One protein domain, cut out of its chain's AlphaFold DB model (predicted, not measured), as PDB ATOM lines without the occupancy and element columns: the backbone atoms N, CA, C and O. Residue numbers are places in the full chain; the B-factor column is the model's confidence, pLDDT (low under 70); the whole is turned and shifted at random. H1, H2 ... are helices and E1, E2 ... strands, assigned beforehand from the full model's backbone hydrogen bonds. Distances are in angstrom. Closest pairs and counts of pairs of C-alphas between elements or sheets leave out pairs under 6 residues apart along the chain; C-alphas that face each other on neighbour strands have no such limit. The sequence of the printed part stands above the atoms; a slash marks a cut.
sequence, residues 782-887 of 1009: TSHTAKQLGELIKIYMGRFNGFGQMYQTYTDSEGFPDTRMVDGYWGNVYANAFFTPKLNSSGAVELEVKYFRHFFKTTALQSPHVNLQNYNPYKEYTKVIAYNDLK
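This is residues 782 to 887 of the 1009 residues of an uncharacterized protein of Pseudoalteromonas luteoviolacea CPMOR-1 (UniProt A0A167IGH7). A long, narrow antiparallel sheet, curled like part of a barrel, makes a rod, with the long strand E2 running along most of its length. The hairpin of E1 and E2 makes one end of the rod; towards the other end E3 and E4 join E2, the helix H1 packs slantwise on one face there, and the short H2 sits beside the strands. The 106 printed residues have two named helices and four named strands, in the order H1 E1 E2 E3 E4 H2; the sheet runs E1 E2 E3 E4, and the class is mixed, helices and strands. The whole is loose, with a radius of gyration of the C-alphas of 17.5 A and spans of 62 by 23 by 21 A.

E2, residues 817 to 839, is 50.2 A long, begins at C-alpha 817 (51.621, -18.743, 58.337) and bends by 78 degrees at residue 820. E1, residues 802 to 811, is 27.4 A long, E3, residues 845 to 856, is 32.4 A, and E4, residues 876 to 882, is 19.9 A. H1, residues 786 to 798, is 18.2 A long and begins at C-alpha 786 (40.635, 20.871, 36.300). H2, residues 883 to 886, is 5.2 A long and ends at C-alpha 886 (41.040, 12.186, 26.873).

The strands form a meander, each the antiparallel neighbour of the one before, and the sheet is strongly twisted. In the hairpin E1 and E2, C-alphas 811 and 817 face each other at 4.6 A, and N 808 and O 820 are within hydrogen-bond range at 2.8 A. In the hairpin E2 and E3, C-alphas 839 and 845 face each other at 4.5 A, and N 838 and O 846 are 2.7 A apart. In the hairpin E3 and E4, N 849 and O 879 are 2.7 A apart. The edge strands E1 and E4 are apart. H1 is on the sheet at a height over the sheet of 8.6 A, over E2 and, only just, over E3, with 3 of its C-alphas falling there. It runs slantwise to the strands, at 35 degrees to E2 on the local plane; its closest C-alphas to E2 are those of Met 797 and Asn 828, 7.1 A apart. H2 stands at the sheet's level, with a height over the sheet of 2.2 A on a local plane fitted to 6 C-alphas, only just enough. H1 and H2 touch, the closest C-alphas being those of Leu 792 and Leu 886 at 6.1 A. In H1 every O i to N i+4 pair is within hydrogen-bond range; H2 is too short for such a pair.

The two C-alphas farthest apart, those of Glu 814 and Gly 843, are 62.6 A apart. The printed part has no cut. The link from E3 to E4, residues 857 to 875, is long; the other links are tight. The mean pLDDT of the printed part is 79.2, and it is under 70 at residues 786, 831 to 834, 839, 841 to 844, 859 to 860 and 862.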
ATOM      1  N   THR A 782      43.471  23.392  26.844       70.94
ATOM      2  CA  THR A 782      42.351  22.443  26.902       70.94
ATOM      3  C   THR A 782      41.011  23.182  26.885       70.94
ATOM      4  O   THR A 782      40.929  24.365  27.203       70.94
ATOM      5  N   SER A 783      39.937  22.478  26.528       77.44
ATOM      6  CA  SER A 783      38.561  22.983  26.638       77.44
ATOM      7  C   SER A 783      37.893  22.586  27.960       77.44
ATOM      8  O   SER A 783      36.693  22.792  28.110       77.44
ATOM      9  N   HIS A 784      38.636  21.970  28.884       77.94
ATOM     10  CA  HIS A 784      38.101  21.360  30.098       77.94
ATOM     11  C   HIS A 784      38.695  22.018  31.351       77.94
ATOM     12  O   HIS A 784      39.862  22.407  31.380       77.94
ATOM     13  N   THR A 785      37.894  22.132  32.407       78.81
ATOM     14  CA  THR A 785      38.359  22.581  33.728       78.81
ATOM     15  C   THR A 785      39.178  21.501  34.438       78.81
ATOM     16  O   THR A 785      39.150  20.330  34.051       78.81
ATOM     17  N   ALA A 786      39.877  21.852  35.520       69.19
ATOM     18  CA  ALA A 786      40.635  20.871  36.300       69.19
ATOM     19  C   ALA A 786      39.743  19.742  36.855       69.19
ATOM     20  O   ALA A 786      40.096  18.565  36.769       69.19
ATOM     21  N   LYS A 787      38.539  20.082  37.338       73.88
ATOM     22  CA  LYS A 787      37.536  19.101  37.790       73.88
ATOM     23  C   LYS A 787      37.068  18.196  36.648       73.88
ATOM     24  O   LYS A 787      36.943  16.986  36.814       73.88
ATOM     25  N   GLN A 788      36.832  18.787  35.479       81.12
ATOM     26  CA  GLN A 788      36.392  18.083  34.279       81.12
ATOM     27  C   GLN A 788      37.452  17.110  33.749       81.12
ATOM     28  O   GLN A 788      37.117  15.965  33.445       81.12
ATOM     29  N   LEU A 789      38.715  17.536  33.691       81.56
ATOM     30  CA  LEU A 789      39.852  16.687  33.329       81.56
ATOM     31  C   LEU A 789      40.064  15.569  34.342       81.56
ATOM     32  O   LEU A 789      40.338  14.442  33.949       81.56
ATOM     33  N   GLY A 790      39.870  15.858  35.627       79.88
ATOM     34  CA  GLY A 790      39.959  14.867  36.687       79.88
ATOM     35  C   GLY A 790      39.030  13.669  36.483       79.88
ATOM     36  O   GLY A 790      39.449  12.521  36.617       79.88
ATOM     37  N   GLU A 791      37.782  13.920  36.097       81.44
ATOM     38  CA  GLU A 791      36.808  12.869  35.778       81.44
ATOM     39  C   GLU A 791      37.156  12.111  34.484       81.44
ATOM     40  O   GLU A 791      37.089  10.881  34.451       81.44
ATOM     41  N   LEU A 792      37.614  12.808  33.438       84.44
ATOM     42  CA  LEU A 792      38.063  12.171  32.192       84.44
ATOM     43  C   LEU A 792      39.283  11.267  32.415       84.44
ATOM     44  O   LEU A 792      39.335  10.155  31.887       84.44
ATOM     45  N   ILE A 793      40.231  11.703  33.250       85.94
ATOM     46  CA  ILE A 793      41.385  10.904  33.674       85.94
ATOM     47  C   ILE A 793      40.916   9.641  34.392       85.94
ATOM     48  O   ILE A 793      41.430   8.568  34.092       85.94
ATOM     49  N   LYS A 794      39.926   9.725  35.294       83.81
ATOM     50  CA  LYS A 794      39.393   8.544  35.997       83.81
ATOM     51  C   LYS A 794      38.820   7.507  35.039       83.81
ATOM     52  O   LYS A 794      39.084   6.315  35.202       83.81
ATOM     53  N   ILE A 795      38.066   7.952  34.035       83.62
ATOM     54  CA  ILE A 795      37.503   7.076  33.003       83.62
ATOM     55  C   ILE A 795      38.627   6.440  32.182       83.62
ATOM     56  O   ILE A 795      38.678   5.217  32.046       83.62
ATOM     57  N   TYR A 796      39.560   7.257  31.693       85.56
ATOM     58  CA  TYR A 796      40.697   6.796  30.905       85.56
ATOM     59  C   TYR A 796      41.558   5.796  31.675       85.56
ATOM     60  O   TYR A 796      41.899   4.735  31.166       85.56
ATOM     61  N   MET A 797      41.903   6.092  32.922       83.44
ATOM     62  CA  MET A 797      42.742   5.233  33.752       83.44
ATOM     63  C   MET A 797      42.024   3.950  34.172       83.44
ATOM     64  O   MET A 797      42.678   2.927  34.376       83.44
ATOM     65  N   GLY A 798      40.689   3.963  34.237       79.44
ATOM     66  CA  GLY A 798      39.890   2.770  34.497       79.44
ATOM     67  C   GLY A 798      40.024   1.686  33.421       79.44
ATOM     68  O   GLY A 798      39.753   0.520  33.699       79.44
ATOM     69  N   ARG A 799      40.548   2.006  32.227       79.19
ATOM     70  CA  ARG A 799      40.892   1.004  31.198       79.19
ATOM     71  C   ARG A 799      42.058   0.090  31.571       79.19
ATOM     72  O   ARG A 799      42.239  -0.948  30.947       79.19
ATOM     73  N   PHE A 800      42.852   0.488  32.562       79.56
ATOM     74  CA  PHE A 800      43.969  -0.300  33.085       79.56
ATOM     75  C   PHE A 800      43.597  -1.090  34.344       79.56
ATOM     76  O   PHE A 800      44.427  -1.834  34.866       79.56
ATOM     77  N   ASN A 801      42.365  -0.929  34.828       82.62
ATOM     78  CA  ASN A 801      41.833  -1.725  35.919       82.62
ATOM     79  C   ASN A 801      41.403  -3.097  35.383       82.62
ATOM     80  O   ASN A 801      40.919  -3.209  34.255       82.62
ATOM     81  N   GLY A 802      41.542  -4.147  36.186       79.88
ATOM     82  CA  GLY A 802      41.216  -5.491  35.720       79.88
ATOM     83  C   GLY A 802      41.251  -6.550  36.807       79.88
ATOM     84  O   GLY A 802      41.774  -6.330  37.897       79.88
ATOM     85  N   PHE A 803      40.684  -7.710  36.490       80.44
ATOM     86  CA  PHE A 803      40.770  -8.889  37.343       80.44
ATOM     87  C   PHE A 803      42.217  -9.386  37.433       80.44
ATOM     88  O   PHE A 803      42.955  -9.359  36.446       80.44
ATOM     89  N   GLY A 804      42.617  -9.853  38.607       81.88
ATOM     90  CA  GLY A 804      43.910 -10.481  38.826       81.88
ATOM     91  C   GLY A 804      43.888 -11.361  40.066       81.88
ATOM     92  O   GLY A 804      42.926 -11.351  40.829       81.88
ATOM     93  N   GLN A 805      44.972 -12.098  40.271       84.88
ATOM     94  CA  GLN A 805      45.149 -12.941  41.446       84.88
ATOM     95  C   GLN A 805      46.432 -12.532  42.176       84.88
ATOM     96  O   GLN A 805      47.388 -12.086  41.537       84.88
ATOM     97  N   MET A 806      46.450 -12.663  43.500       85.75
ATOM     98  CA  MET A 806      47.605 -12.351  44.346       85.75
ATOM     99  C   MET A 806      47.770 -13.403  45.440       85.75
ATOM    100  O   MET A 806      46.783 -13.973  45.898       85.75
ATOM    101  N   TYR A 807      49.004 -13.624  45.894       86.62
ATOM    102  CA  TYR A 807      49.259 -14.444  47.078       86.62
ATOM    103  C   TYR A 807      48.913 -13.647  48.338       86.62
ATOM    104  O   TYR A 807      49.461 -12.569  48.581       86.62
ATOM    105  N   GLN A 808      47.991 -14.177  49.134       88.12
ATOM    106  CA  GLN A 808      47.644 -13.676  50.455       88.12
ATOM    107  C   GLN A 808      48.357 -14.520  51.509       88.12
ATOM    108  O   GLN A 808      48.221 -15.745  51.507       88.12
ATOM    109  N   THR A 809      49.048 -13.864  52.438       85.44
ATOM    110  CA  THR A 809      49.515 -14.514  53.662       85.44
ATOM    111  C   THR A 809      48.339 -14.636  54.626       85.44
ATOM    112  O   THR A 809      47.659 -13.647  54.925       85.44
ATOM    113  N   TYR A 810      48.072 -15.848  55.088       84.81
ATOM    114  CA  TYR A 810      47.022 -16.142  56.053       84.81
ATOM    115  C   TYR A 810      47.540 -17.139  57.087       84.81
ATOM    116  O   TYR A 810      48.591 -17.742  56.905       84.81
ATOM    117  N   THR A 811      46.821 -17.272  58.192       84.00
ATOM    118  CA  THR A 811      47.103 -18.304  59.187       84.00
ATOM    119  C   THR A 811      46.213 -19.498  58.875       84.00
ATOM    120  O   THR A 811      44.998 -19.322  58.732       84.00
ATOM    121  N   ASP A 812      46.805 -20.678  58.707       81.25
ATOM    122  CA  ASP A 812      46.055 -21.911  58.485       81.25
ATOM    123  C   ASP A 812      45.277 -22.344  59.743       81.25
ATOM    124  O   ASP A 812      45.289 -21.676  60.781       81.25
ATOM    125  N   SER A 813      44.550 -23.460  59.650       74.38
ATOM    126  CA  SER A 813      43.763 -23.991  60.770       74.38
ATOM    127  C   SER A 813      44.603 -24.459  61.966       74.38
ATOM    128  O   SER A 813      44.029 -24.693  63.027       74.38
ATOM    129  N   GLU A 814      45.925 -24.586  61.819       76.25
ATOM    130  CA  GLU A 814      46.862 -25.023  62.863       76.25
ATOM    131  C   GLU A 814      47.664 -23.861  63.475       76.25
ATOM    132  O   GLU A 814      48.397 -24.057  64.443       76.25
ATOM    133  N   GLY A 815      47.487 -22.633  62.977       77.88
ATOM    134  CA  GLY A 815      48.161 -21.449  63.511       77.88
ATOM    135  C   GLY A 815      49.461 -21.085  62.791       77.88
ATOM    136  O   GLY A 815      50.120 -20.124  63.200       77.88
ATOM    137  N   PHE A 816      49.833 -21.789  61.718       72.19
ATOM    138  CA  PHE A 816      51.048 -21.503  60.957       72.19
ATOM    139  C   PHE A 816      50.777 -20.515  59.809       72.19
ATOM    140  O   PHE A 816      49.692 -20.508  59.221       72.19
ATOM    141  N   PRO A 817      51.734 -19.623  59.491       79.94
ATOM    142  CA  PRO A 817      51.621 -18.743  58.337       79.94
ATOM    143  C   PRO A 817      51.749 -19.552  57.040       79.94
ATOM    144  O   PRO A 817      52.792 -20.142  56.771       79.94
ATOM    145  N   ASP A 818      50.706 -19.516  56.220       84.62
ATOM    146  CA  ASP A 818      50.638 -20.141  54.901       84.62
ATOM    147  C   ASP A 818      50.253 -19.094  53.833       84.62
ATOM    148  O   ASP A 818      49.865 -17.954  54.125       84.62
ATOM    149  N   THR A 819      50.394 -19.455  52.560       86.69
ATOM    150  CA  THR A 819      50.056 -18.606  51.417       86.69
ATOM    151  C   THR A 819      48.980 -19.244  50.560       86.69
ATOM    152  O   THR A 819      49.091 -20.393  50.144       86.69
ATOM    153  N   ARG A 820      47.949 -18.470  50.220       84.88
ATOM    154  CA  ARG A 820      46.921 -18.886  49.258       84.88
ATOM    155  C   ARG A 820      46.765 -17.855  48.158       84.88
ATOM    156  O   ARG A 820      46.903 -16.658  48.400       84.88
ATOM    157  N   MET A 821      46.414 -18.308  46.963       88.00
ATOM    158  CA  MET A 821      46.000 -17.407  45.894       88.00
ATOM    159  C   MET A 821      44.596 -16.873  46.179       88.00
ATOM    160  O   MET A 821      43.675 -17.645  46.437       88.00
ATOM    161  N   VAL A 822      44.433 -15.552  46.127       85.44
ATOM    162  CA  VAL A 822      43.130 -14.889  46.207       85.44
ATOM    163  C   VAL A 822      42.819 -14.150  44.915       85.44
ATOM    164  O   VAL A 822      43.658 -13.435  44.362       85.44
ATOM    165  N   ASP A 823      41.582 -14.314  44.462       83.12
ATOM    166  CA  ASP A 823      41.014 -13.591  43.333       83.12
ATOM    167  C   ASP A 823      40.590 -12.178  43.749       83.12
ATOM    168  O   ASP A 823      40.043 -11.961  44.835       83.12
ATOM    169  N   GLY A 824      40.811 -11.203  42.870       84.12
ATOM    170  CA  GLY A 824      40.434  -9.819  43.119       84.12
ATOM    171  C   GLY A 824      40.606  -8.919  41.902       84.12
ATOM    172  O   GLY A 824      40.644  -9.364  40.754       84.12
ATOM    173  N   TYR A 825      40.667  -7.617  42.155       83.12
ATOM    174  CA  TYR A 825      40.636  -6.582  41.131       83.12
ATOM    175  C   TYR A 825      41.723  -5.544  41.375       83.12
ATOM    176  O   TYR A 825      41.799  -4.951  42.445       83.12
ATOM    177  N   TRP A 826      42.536  -5.278  40.360       81.75
ATOM    178  CA  TRP A 826      43.461  -4.156  40.350       81.75
ATOM    179  C   TRP A 826      42.720  -2.871  39.980       81.75
ATOM    180  O   TRP A 826      42.091  -2.808  38.922       81.75
ATOM    181  N   GLY A 827      42.820  -1.850  40.830       81.62
ATOM    182  CA  GLY A 827      42.237  -0.528  40.625       81.62
ATOM    183  C   GLY A 827      43.242   0.596  40.881       81.62
ATOM    184  O   GLY A 827      44.073   0.500  41.782       81.62
ATOM    185  N   ASN A 828      43.165   1.667  40.095       82.50
ATOM    186  CA  ASN A 828      43.970   2.874  40.295       82.50
ATOM    187  C   ASN A 828      43.295   3.823  41.305       82.50
ATOM    188  O   ASN A 828      42.145   4.218  41.104       82.50
ATOM    189  N   VAL A 829      44.019   4.209  42.358       75.88
ATOM    190  CA  VAL A 829      43.617   5.195  43.378       75.88
ATOM    191  C   VAL A 829      44.487   6.442  43.227       75.88
ATOM    192  O   VAL A 829      45.691   6.335  43.049       75.88
ATOM    193  N   TYR A 830      43.903   7.632  43.268       75.75
ATOM    194  CA  TYR A 830      44.591   8.878  42.912       75.75
ATOM    195  C   TYR A 830      45.203   9.582  44.129       75.75
ATOM    196  O   TYR A 830      44.636   9.527  45.217       75.75
ATOM    197  N   ALA A 831      46.345  10.253  43.945       62.12
ATOM    198  CA  ALA A 831      46.966  11.089  44.980       62.12
ATOM    199  C   ALA A 831      46.204  12.421  45.190       62.12
ATOM    200  O   ALA A 831      45.396  12.817  44.354       62.12
ATOM    201  N   ASN A 832      46.483  13.162  46.269       48.03
ATOM    202  CA  ASN A 832      45.801  14.443  46.547       48.03
ATOM    203  C   ASN A 832      46.025  15.518  45.456       48.03
ATOM    204  O   ASN A 832      45.171  16.377  45.267       48.03
ATOM    205  N   ALA A 833      47.116  15.429  44.684       54.50
ATOM    206  CA  ALA A 833      47.388  16.243  43.493       54.50
ATOM    207  C   ALA A 833      47.576  15.339  42.261       54.50
ATOM    208  O   ALA A 833      48.686  15.145  41.765       54.50
ATOM    209  N   PHE A 834      46.499  14.694  41.807       69.06
ATOM    210  CA  PHE A 834      46.629  13.532  40.924       69.06
ATOM    211  C   PHE A 834      46.952  13.816  39.464       69.06
ATOM    212  O   PHE A 834      47.147  12.848  38.733       69.06
ATOM    213  N   PHE A 835      47.036  15.073  39.016       78.56
ATOM    214  CA  PHE A 835      47.616  15.360  37.707       78.56
ATOM    215  C   PHE A 835      48.282  16.734  37.598       78.56
ATOM    216  O   PHE A 835      47.895  17.691  38.264       78.56
ATOM    217  N   THR A 836      49.269  16.839  36.709       77.75
ATOM    218  CA  THR A 836      49.946  18.088  36.346       77.75
ATOM    219  C   THR A 836      49.927  18.253  34.824       77.75
ATOM    220  O   THR A 836      50.446  17.380  34.123       77.75
ATOM    221  N   PRO A 837      49.336  19.332  34.277       71.69
ATOM    222  CA  PRO A 837      49.395  19.595  32.846       71.69
ATOM    223  C   PRO A 837      50.819  19.973  32.420       71.69
ATOM    224  O   PRO A 837      51.506  20.745  33.086       71.69
ATOM    225  N   LYS A 838      51.256  19.423  31.293       75.44
ATOM    226  CA  LYS A 838      52.538  19.643  30.622       75.44
ATOM    227  C   LYS A 838      52.275  19.842  29.130       75.44
ATOM    228  O   LYS A 838      51.230  19.458  28.619       75.44
ATOM    229  N   LEU A 839      53.214  20.445  28.415       63.84
ATOM    230  CA  LEU A 839      53.210  20.455  26.952       63.84
ATOM    231  C   LEU A 839      54.322  19.527  26.478       63.84
ATOM    232  O   LEU A 839      55.435  19.586  27.002       63.84
ATOM    233  N   ASN A 840      54.034  18.675  25.500       71.81
ATOM    234  CA  ASN A 840      55.049  17.824  24.894       71.81
ATOM    235  C   ASN A 840      55.862  18.577  23.834       71.81
ATOM    236  O   ASN A 840      55.599  19.744  23.530       71.81
ATOM    237  N   SER A 841      56.853  17.908  23.244       66.56
ATOM    238  CA  SER A 841      57.748  18.504  22.240       66.56
ATOM    239  C   SER A 841      57.026  19.055  21.000       66.56
ATOM    240  O   SER A 841      57.560  19.938  20.338       66.56
ATOM    241  N   SER A 842      55.807  18.586  20.708       62.06
ATOM    242  CA  SER A 842      54.962  19.066  19.605       62.06
ATOM    243  C   SER A 842      54.016  20.215  19.986       62.06
ATOM    244  O   SER A 842      53.234  20.668  19.155       62.06
ATOM    245  N   GLY A 843      54.061  20.692  21.236       58.25
ATOM    246  CA  GLY A 843      53.153  21.722  21.746       58.25
ATOM    247  C   GLY A 843      51.749  21.206  22.081       58.25
ATOM    248  O   GLY A 843      50.850  22.007  22.327       58.25
ATOM    249  N   ALA A 844      51.540  19.886  22.104       68.25
ATOM    250  CA  ALA A 844      50.286  19.284  22.542       68.25
ATOM    251  C   ALA A 844      50.265  19.132  24.071       68.25
ATOM    252  O   ALA A 844      51.282  18.797  24.680       68.25
ATOM    253  N   VAL A 845      49.103  19.359  24.690       72.81
ATOM    254  CA  VAL A 845      48.927  19.181  26.140       72.81
ATOM    255  C   VAL A 845      49.001  17.696  26.499       72.81
ATOM    256  O   VAL A 845      48.282  16.876  25.932       72.81
ATOM    257  N   GLU A 846      49.837  17.367  27.472       86.50
ATOM    258  CA  GLU A 846      49.929  16.084  28.158       86.50
ATOM    259  C   GLU A 846      49.621  16.279  29.645       86.50
ATOM    260  O   GLU A 846      49.916  17.318  30.223       86.50
ATOM    261  N   LEU A 847      49.009  15.295  30.289       84.62
ATOM    262  CA  LEU A 847      48.705  15.312  31.714       84.62
ATOM    263  C   LEU A 847      49.546  14.236  32.391       84.62
ATOM    264  O   LEU A 847      49.398  13.049  32.100       84.62
ATOM    265  N   GLU A 848      50.434  14.644  33.288       86.69
ATOM    266  CA  GLU A 848      51.176  13.726  34.142       86.69
ATOM    267  C   GLU A 848      50.313  13.349  35.342       86.69
ATOM    268  O   GLU A 848      50.098  14.173  36.220       86.69
ATOM    269  N   VAL A 849      49.805  12.120  35.370       85.19
ATOM    270  CA  VAL A 849      48.894  11.604  36.393       85.19
ATOM    271  C   VAL A 849      49.650  10.776  37.424       85.19
ATOM    272  O   VAL A 849      50.365   9.841  37.061       85.19
ATOM    273  N   LYS A 850      49.432  11.070  38.707       82.94
ATOM    274  CA  LYS A 850      49.989  10.330  39.848       82.94
ATOM    275  C   LYS A 850      48.923   9.458  40.507       82.94
ATOM    276  O   LYS A 850      47.848   9.945  40.870       82.94
ATOM    277  N   TYR A 851      49.206   8.167  40.647       85.75
ATOM    278  CA  TYR A 851      48.262   7.177  41.168       85.75
ATOM    279  C   TYR A 851      48.959   6.034  41.917       85.75
ATOM    280  O   TYR A 851      50.101   5.683  41.646       85.75
ATOM    281  N   PHE A 852      48.236   5.408  42.834       83.31
ATOM    282  CA  PHE A 852      48.576   4.163  43.503       83.31
ATOM    283  C   PHE A 852      47.811   3.020  42.845       83.31
ATOM    284  O   PHE A 852      46.635   3.155  42.501       83.31
ATOM    285  N   ARG A 853      48.460   1.870  42.672       84.50
ATOM    286  CA  ARG A 853      47.807   0.677  42.130       84.50
ATOM    287  C   ARG A 853      47.396  -0.228  43.281       84.50
ATOM    288  O   ARG A 853      48.262  -0.811  43.928       84.50
ATOM    289  N   HIS A 854      46.095  -0.344  43.533       86.50
ATOM    290  CA  HIS A 854      45.555  -1.121  44.646       86.50
ATOM    291  C   HIS A 854      44.908  -2.435  44.206       86.50
ATOM    292  O   HIS A 854      44.345  -2.511  43.115       86.50
ATOM    293  N   PHE A 855      44.979  -3.465  45.052       84.12
ATOM    294  CA  PHE A 855      44.260  -4.731  44.864       84.12
ATOM    295  C   PHE A 855      43.034  -4.787  45.778       84.12
ATOM    296  O   PHE A 855      43.148  -4.601  46.988       84.12
ATOM    297  N   PHE A 856      41.863  -5.059  45.214       83.31
ATOM    298  CA  PHE A 856      40.569  -5.041  45.893       83.31
ATOM    299  C   PHE A 856      39.906  -6.415  45.834       83.31
ATOM    300  O   PHE A 856      39.945  -7.089  44.810       83.31
ATOM    301  N   LYS A 857      39.217  -6.811  46.909       78.75
ATOM    302  CA  LYS A 857      38.482  -8.089  46.966       78.75
ATOM    303  C   LYS A 857      37.176  -8.076  46.157       78.75
ATOM    304  O   LYS A 857      36.651  -9.120  45.793       78.75
ATOM    305  N   THR A 858      36.631  -6.889  45.887       77.06
ATOM    306  CA  THR A 858      35.331  -6.717  45.220       77.06
ATOM    307  C   THR A 858      35.409  -5.664  44.122       77.06
ATOM    308  O   THR A 858      36.256  -4.772  44.162       77.06
ATOM    309  N   THR A 859      34.469  -5.725  43.181       69.62
ATOM    310  CA  THR A 859      34.314  -4.767  42.074       69.62
ATOM    311  C   THR A 859      33.926  -3.358  42.518       69.62
ATOM    312  O   THR A 859      34.043  -2.428  41.726       69.62
ATOM    313  N   ALA A 860      33.482  -3.181  43.766       69.25
ATOM    314  CA  ALA A 860      33.115  -1.881  44.317       69.25
ATOM    315  C   ALA A 860      34.331  -0.990  44.651       69.25
ATOM    316  O   ALA A 860      34.149   0.194  44.909       69.25
ATOM    317  N   LEU A 861      35.555  -1.544  44.651       72.75
ATOM    318  CA  LEU A 861      36.818  -0.831  44.921       72.75
ATOM    319  C   LEU A 861      36.832  -0.014  46.237       72.75
ATOM    320  O   LEU A 861      37.509   1.004  46.332       72.75
ATOM    321  N   GLN A 862      36.080  -0.445  47.257       69.75
ATOM    322  CA  GLN A 862      35.862   0.345  48.481       69.75
ATOM    323  C   GLN A 862      36.993   0.246  49.514       69.75
ATOM    324  O   GLN A 862      37.218   1.190  50.266       69.75
ATOM    325  N   SER A 863      37.709  -0.878  49.596       73.50
ATOM    326  CA  SER A 863      38.832  -1.031  50.532       73.50
ATOM    327  C   SER A 863      39.899  -1.971  49.966       73.50
ATOM    328  O   SER A 863      39.545  -3.060  49.493       73.50
ATOM    329  N   PRO A 864      41.187  -1.572  49.977       75.12
ATOM    330  CA  PRO A 864      42.266  -2.415  49.486       75.12
ATOM    331  C   PRO A 864      42.414  -3.661  50.364       75.12
ATOM    332  O   PRO A 864      42.243  -3.615  51.582       75.12
ATOM    333  N   HIS A 865      42.732  -4.792  49.740       77.31
ATOM    334  CA  HIS A 865      42.983  -6.036  50.450       77.31
ATOM    335  C   HIS A 865      44.324  -5.940  51.188       77.31
ATOM    336  O   HIS A 865      45.356  -5.628  50.594       77.31
ATOM    337  N   VAL A 866      44.302  -6.218  52.490       72.44
ATOM    338  CA  VAL A 866      45.493  -6.259  53.352       72.44
ATOM    339  C   VAL A 866      46.092  -7.673  53.396       72.44
ATOM    340  O   VAL A 866      45.395  -8.640  53.079       72.44
ATOM    341  N   ASN A 867      47.368  -7.796  53.786       78.25
ATOM    342  CA  ASN A 867      48.129  -9.058  53.913       78.25
ATOM    343  C   ASN A 867      48.442  -9.782  52.588       78.25
ATOM    344  O   ASN A 867      48.353 -11.006  52.498       78.25
ATOM    345  N   LEU A 868      48.806  -9.028  51.548       82.75
ATOM    346  CA  LEU A 868      49.260  -9.579  50.268       82.75
ATOM    347  C   LEU A 868      50.791  -9.599  50.196       82.75
ATOM    348  O   LEU A 868      51.451  -8.619  50.542       82.75
ATOM    349  N   GLN A 869      51.357 -10.701  49.709       83.00
ATOM    350  CA  GLN A 869      52.801 -10.870  49.581       83.00
ATOM    351  C   GLN A 869      53.358  -9.958  48.474       83.00
ATOM    352  O   GLN A 869      52.765  -9.838  47.400       83.00
ATOM    353  N   ASN A 870      54.506  -9.314  48.721       80.00
ATOM    354  CA  ASN A 870      55.204  -8.426  47.771       80.00
ATOM    355  C   ASN A 870      54.362  -7.249  47.225       80.00
ATOM    356  O   ASN A 870      54.666  -6.696  46.166       80.00
ATOM    357  N   TYR A 871      53.315  -6.840  47.943       82.62
ATOM    358  CA  TYR A 871      52.426  -5.750  47.551       82.62
ATOM    359  C   TYR A 871      52.632  -4.523  48.444       82.62
ATOM    360  O   TYR A 871      52.433  -4.581  49.654       82.62
ATOM    361  N   ASN A 872      53.003  -3.393  47.833       82.38
ATOM    362  CA  ASN A 872      53.095  -2.103  48.512       82.38
ATOM    363  C   ASN A 872      51.961  -1.174  48.027       82.38
ATOM    364  O   ASN A 872      52.081  -0.616  46.931       82.38
ATOM    365  N   PRO A 873      50.888  -0.971  48.821       78.88
ATOM    366  CA  PRO A 873      49.778  -0.089  48.450       78.88
ATOM    367  C   PRO A 873      50.168   1.398  48.406       78.88
ATOM    368  O   PRO A 873      49.419   2.207  47.866       78.88
ATOM    369  N   TYR A 874      51.330   1.771  48.944       80.50
ATOM    370  CA  TYR A 874      51.816   3.153  49.010       80.50
ATOM    371  C   TYR A 874      52.831   3.493  47.913       80.50
ATOM    372  O   TYR A 874      53.356   4.603  47.882       80.50
ATOM    373  N   LYS A 875      53.136   2.561  46.999       82.94
ATOM    374  CA  LYS A 875      54.013   2.854  45.861       82.94
ATOM    375  C   LYS A 875      53.278   3.741  44.852       82.94
ATOM    376  O   LYS A 875      52.334   3.285  44.206       82.94
ATOM    377  N   GLU A 876      53.724   4.989  44.725       84.06
ATOM    378  CA  GLU A 876      53.225   5.943  43.730       84.06
ATOM    379  C   GLU A 876      53.740   5.577  42.328       84.06
ATOM    380  O   GLU A 876      54.906   5.224  42.136       84.06
ATOM    381  N   TYR A 877      52.852   5.658  41.342       84.50
ATOM    382  CA  TYR A 877      53.129   5.490  39.925       84.50
ATOM    383  C   TYR A 877      52.756   6.768  39.177       84.50
ATOM    384  O   TYR A 877      51.763   7.425  39.494       84.50
ATOM    385  N   THR A 878      53.510   7.062  38.122       83.88
ATOM    386  CA  THR A 878      53.277   8.220  37.256       83.88
ATOM    387  C   THR A 878      52.933   7.756  35.845       83.88
ATOM    388  O   THR A 878      53.545   6.818  35.327       83.88
ATOM    389  N   LYS A 879      51.952   8.395  35.204       86.44
ATOM    390  CA  LYS A 879      51.583   8.140  33.808       86.44
ATOM    391  C   LYS A 879      51.323   9.435  33.061       86.44
ATOM    392  O   LYS A 879      50.512  10.237  33.495       86.44
ATOM    393  N   VAL A 880      51.957   9.596  31.908       88.31
ATOM    394  CA  VAL A 880      51.713  10.731  31.014       88.31
ATOM    395  C   VAL A 880      50.598  10.368  30.031       88.31
ATOM    396  O   VAL A 880      50.619   9.289  29.438       88.31
ATOM    397  N   ILE A 881      49.596  11.239  29.903       86.69
ATOM    398  CA  ILE A 881      48.413  11.047  29.058       86.69
ATOM    399  C   ILE A 881      48.294  12.226  28.099       86.69
ATOM    400  O   ILE A 881      48.149  13.358  28.552       86.69
ATOM    401  N   ALA A 882      48.287  11.997  26.788       87.38
ATOM    402  CA  ALA A 882      48.003  13.074  25.845       87.38
ATOM    403  C   ALA A 882      46.556  13.559  26.015       87.38
ATOM    404  O   ALA A 882      45.625  12.758  26.074       87.38
ATOM    405  N   TYR A 883      46.336  14.874  26.041       85.75
ATOM    406  CA  TYR A 883      44.997  15.459  26.160       85.75
ATOM    407  C   TYR A 883      44.063  14.993  25.036       85.75
ATOM    408  O   TYR A 883      42.870  14.799  25.254       85.75
ATOM    409  N   ASN A 884      44.606  14.752  23.838       83.44
ATOM    410  CA  ASN A 884      43.839  14.178  22.735       83.44
ATOM    411  C   ASN A 884      43.273  12.789  23.067       83.44
ATOM    412  O   ASN A 884      42.153  12.500  22.652       83.44
ATOM    413  N   ASP A 885      43.964  11.982  23.873       83.00
ATOM    414  CA  ASP A 885      43.473  10.666  24.289       83.00
ATOM    415  C   ASP A 885      42.319  10.752  25.303       83.00
ATOM    416  O   ASP A 885      41.611   9.772  25.533       83.00
ATOM    417  N   LEU A 886      42.124  11.919  25.925       84.88
ATOM    418  CA  LEU A 886      41.040  12.186  26.873       84.88
ATOM    419  C   LEU A 886      39.786  12.750  26.202       84.88
ATOM    420  O   LEU A 886      38.755  12.867  26.859       84.88
ATOM    421  N   LYS A 887      39.851  13.095  24.909       77.62
ATOM    422  CA  LYS A 887      38.685  13.572  24.146       77.62
ATOM    423  C   LYS A 887      37.691  12.454  23.828       77.62
ATOM    424  O   LYS A 887      36.524  12.748  23.581       77.62
TER     425      LYS A 887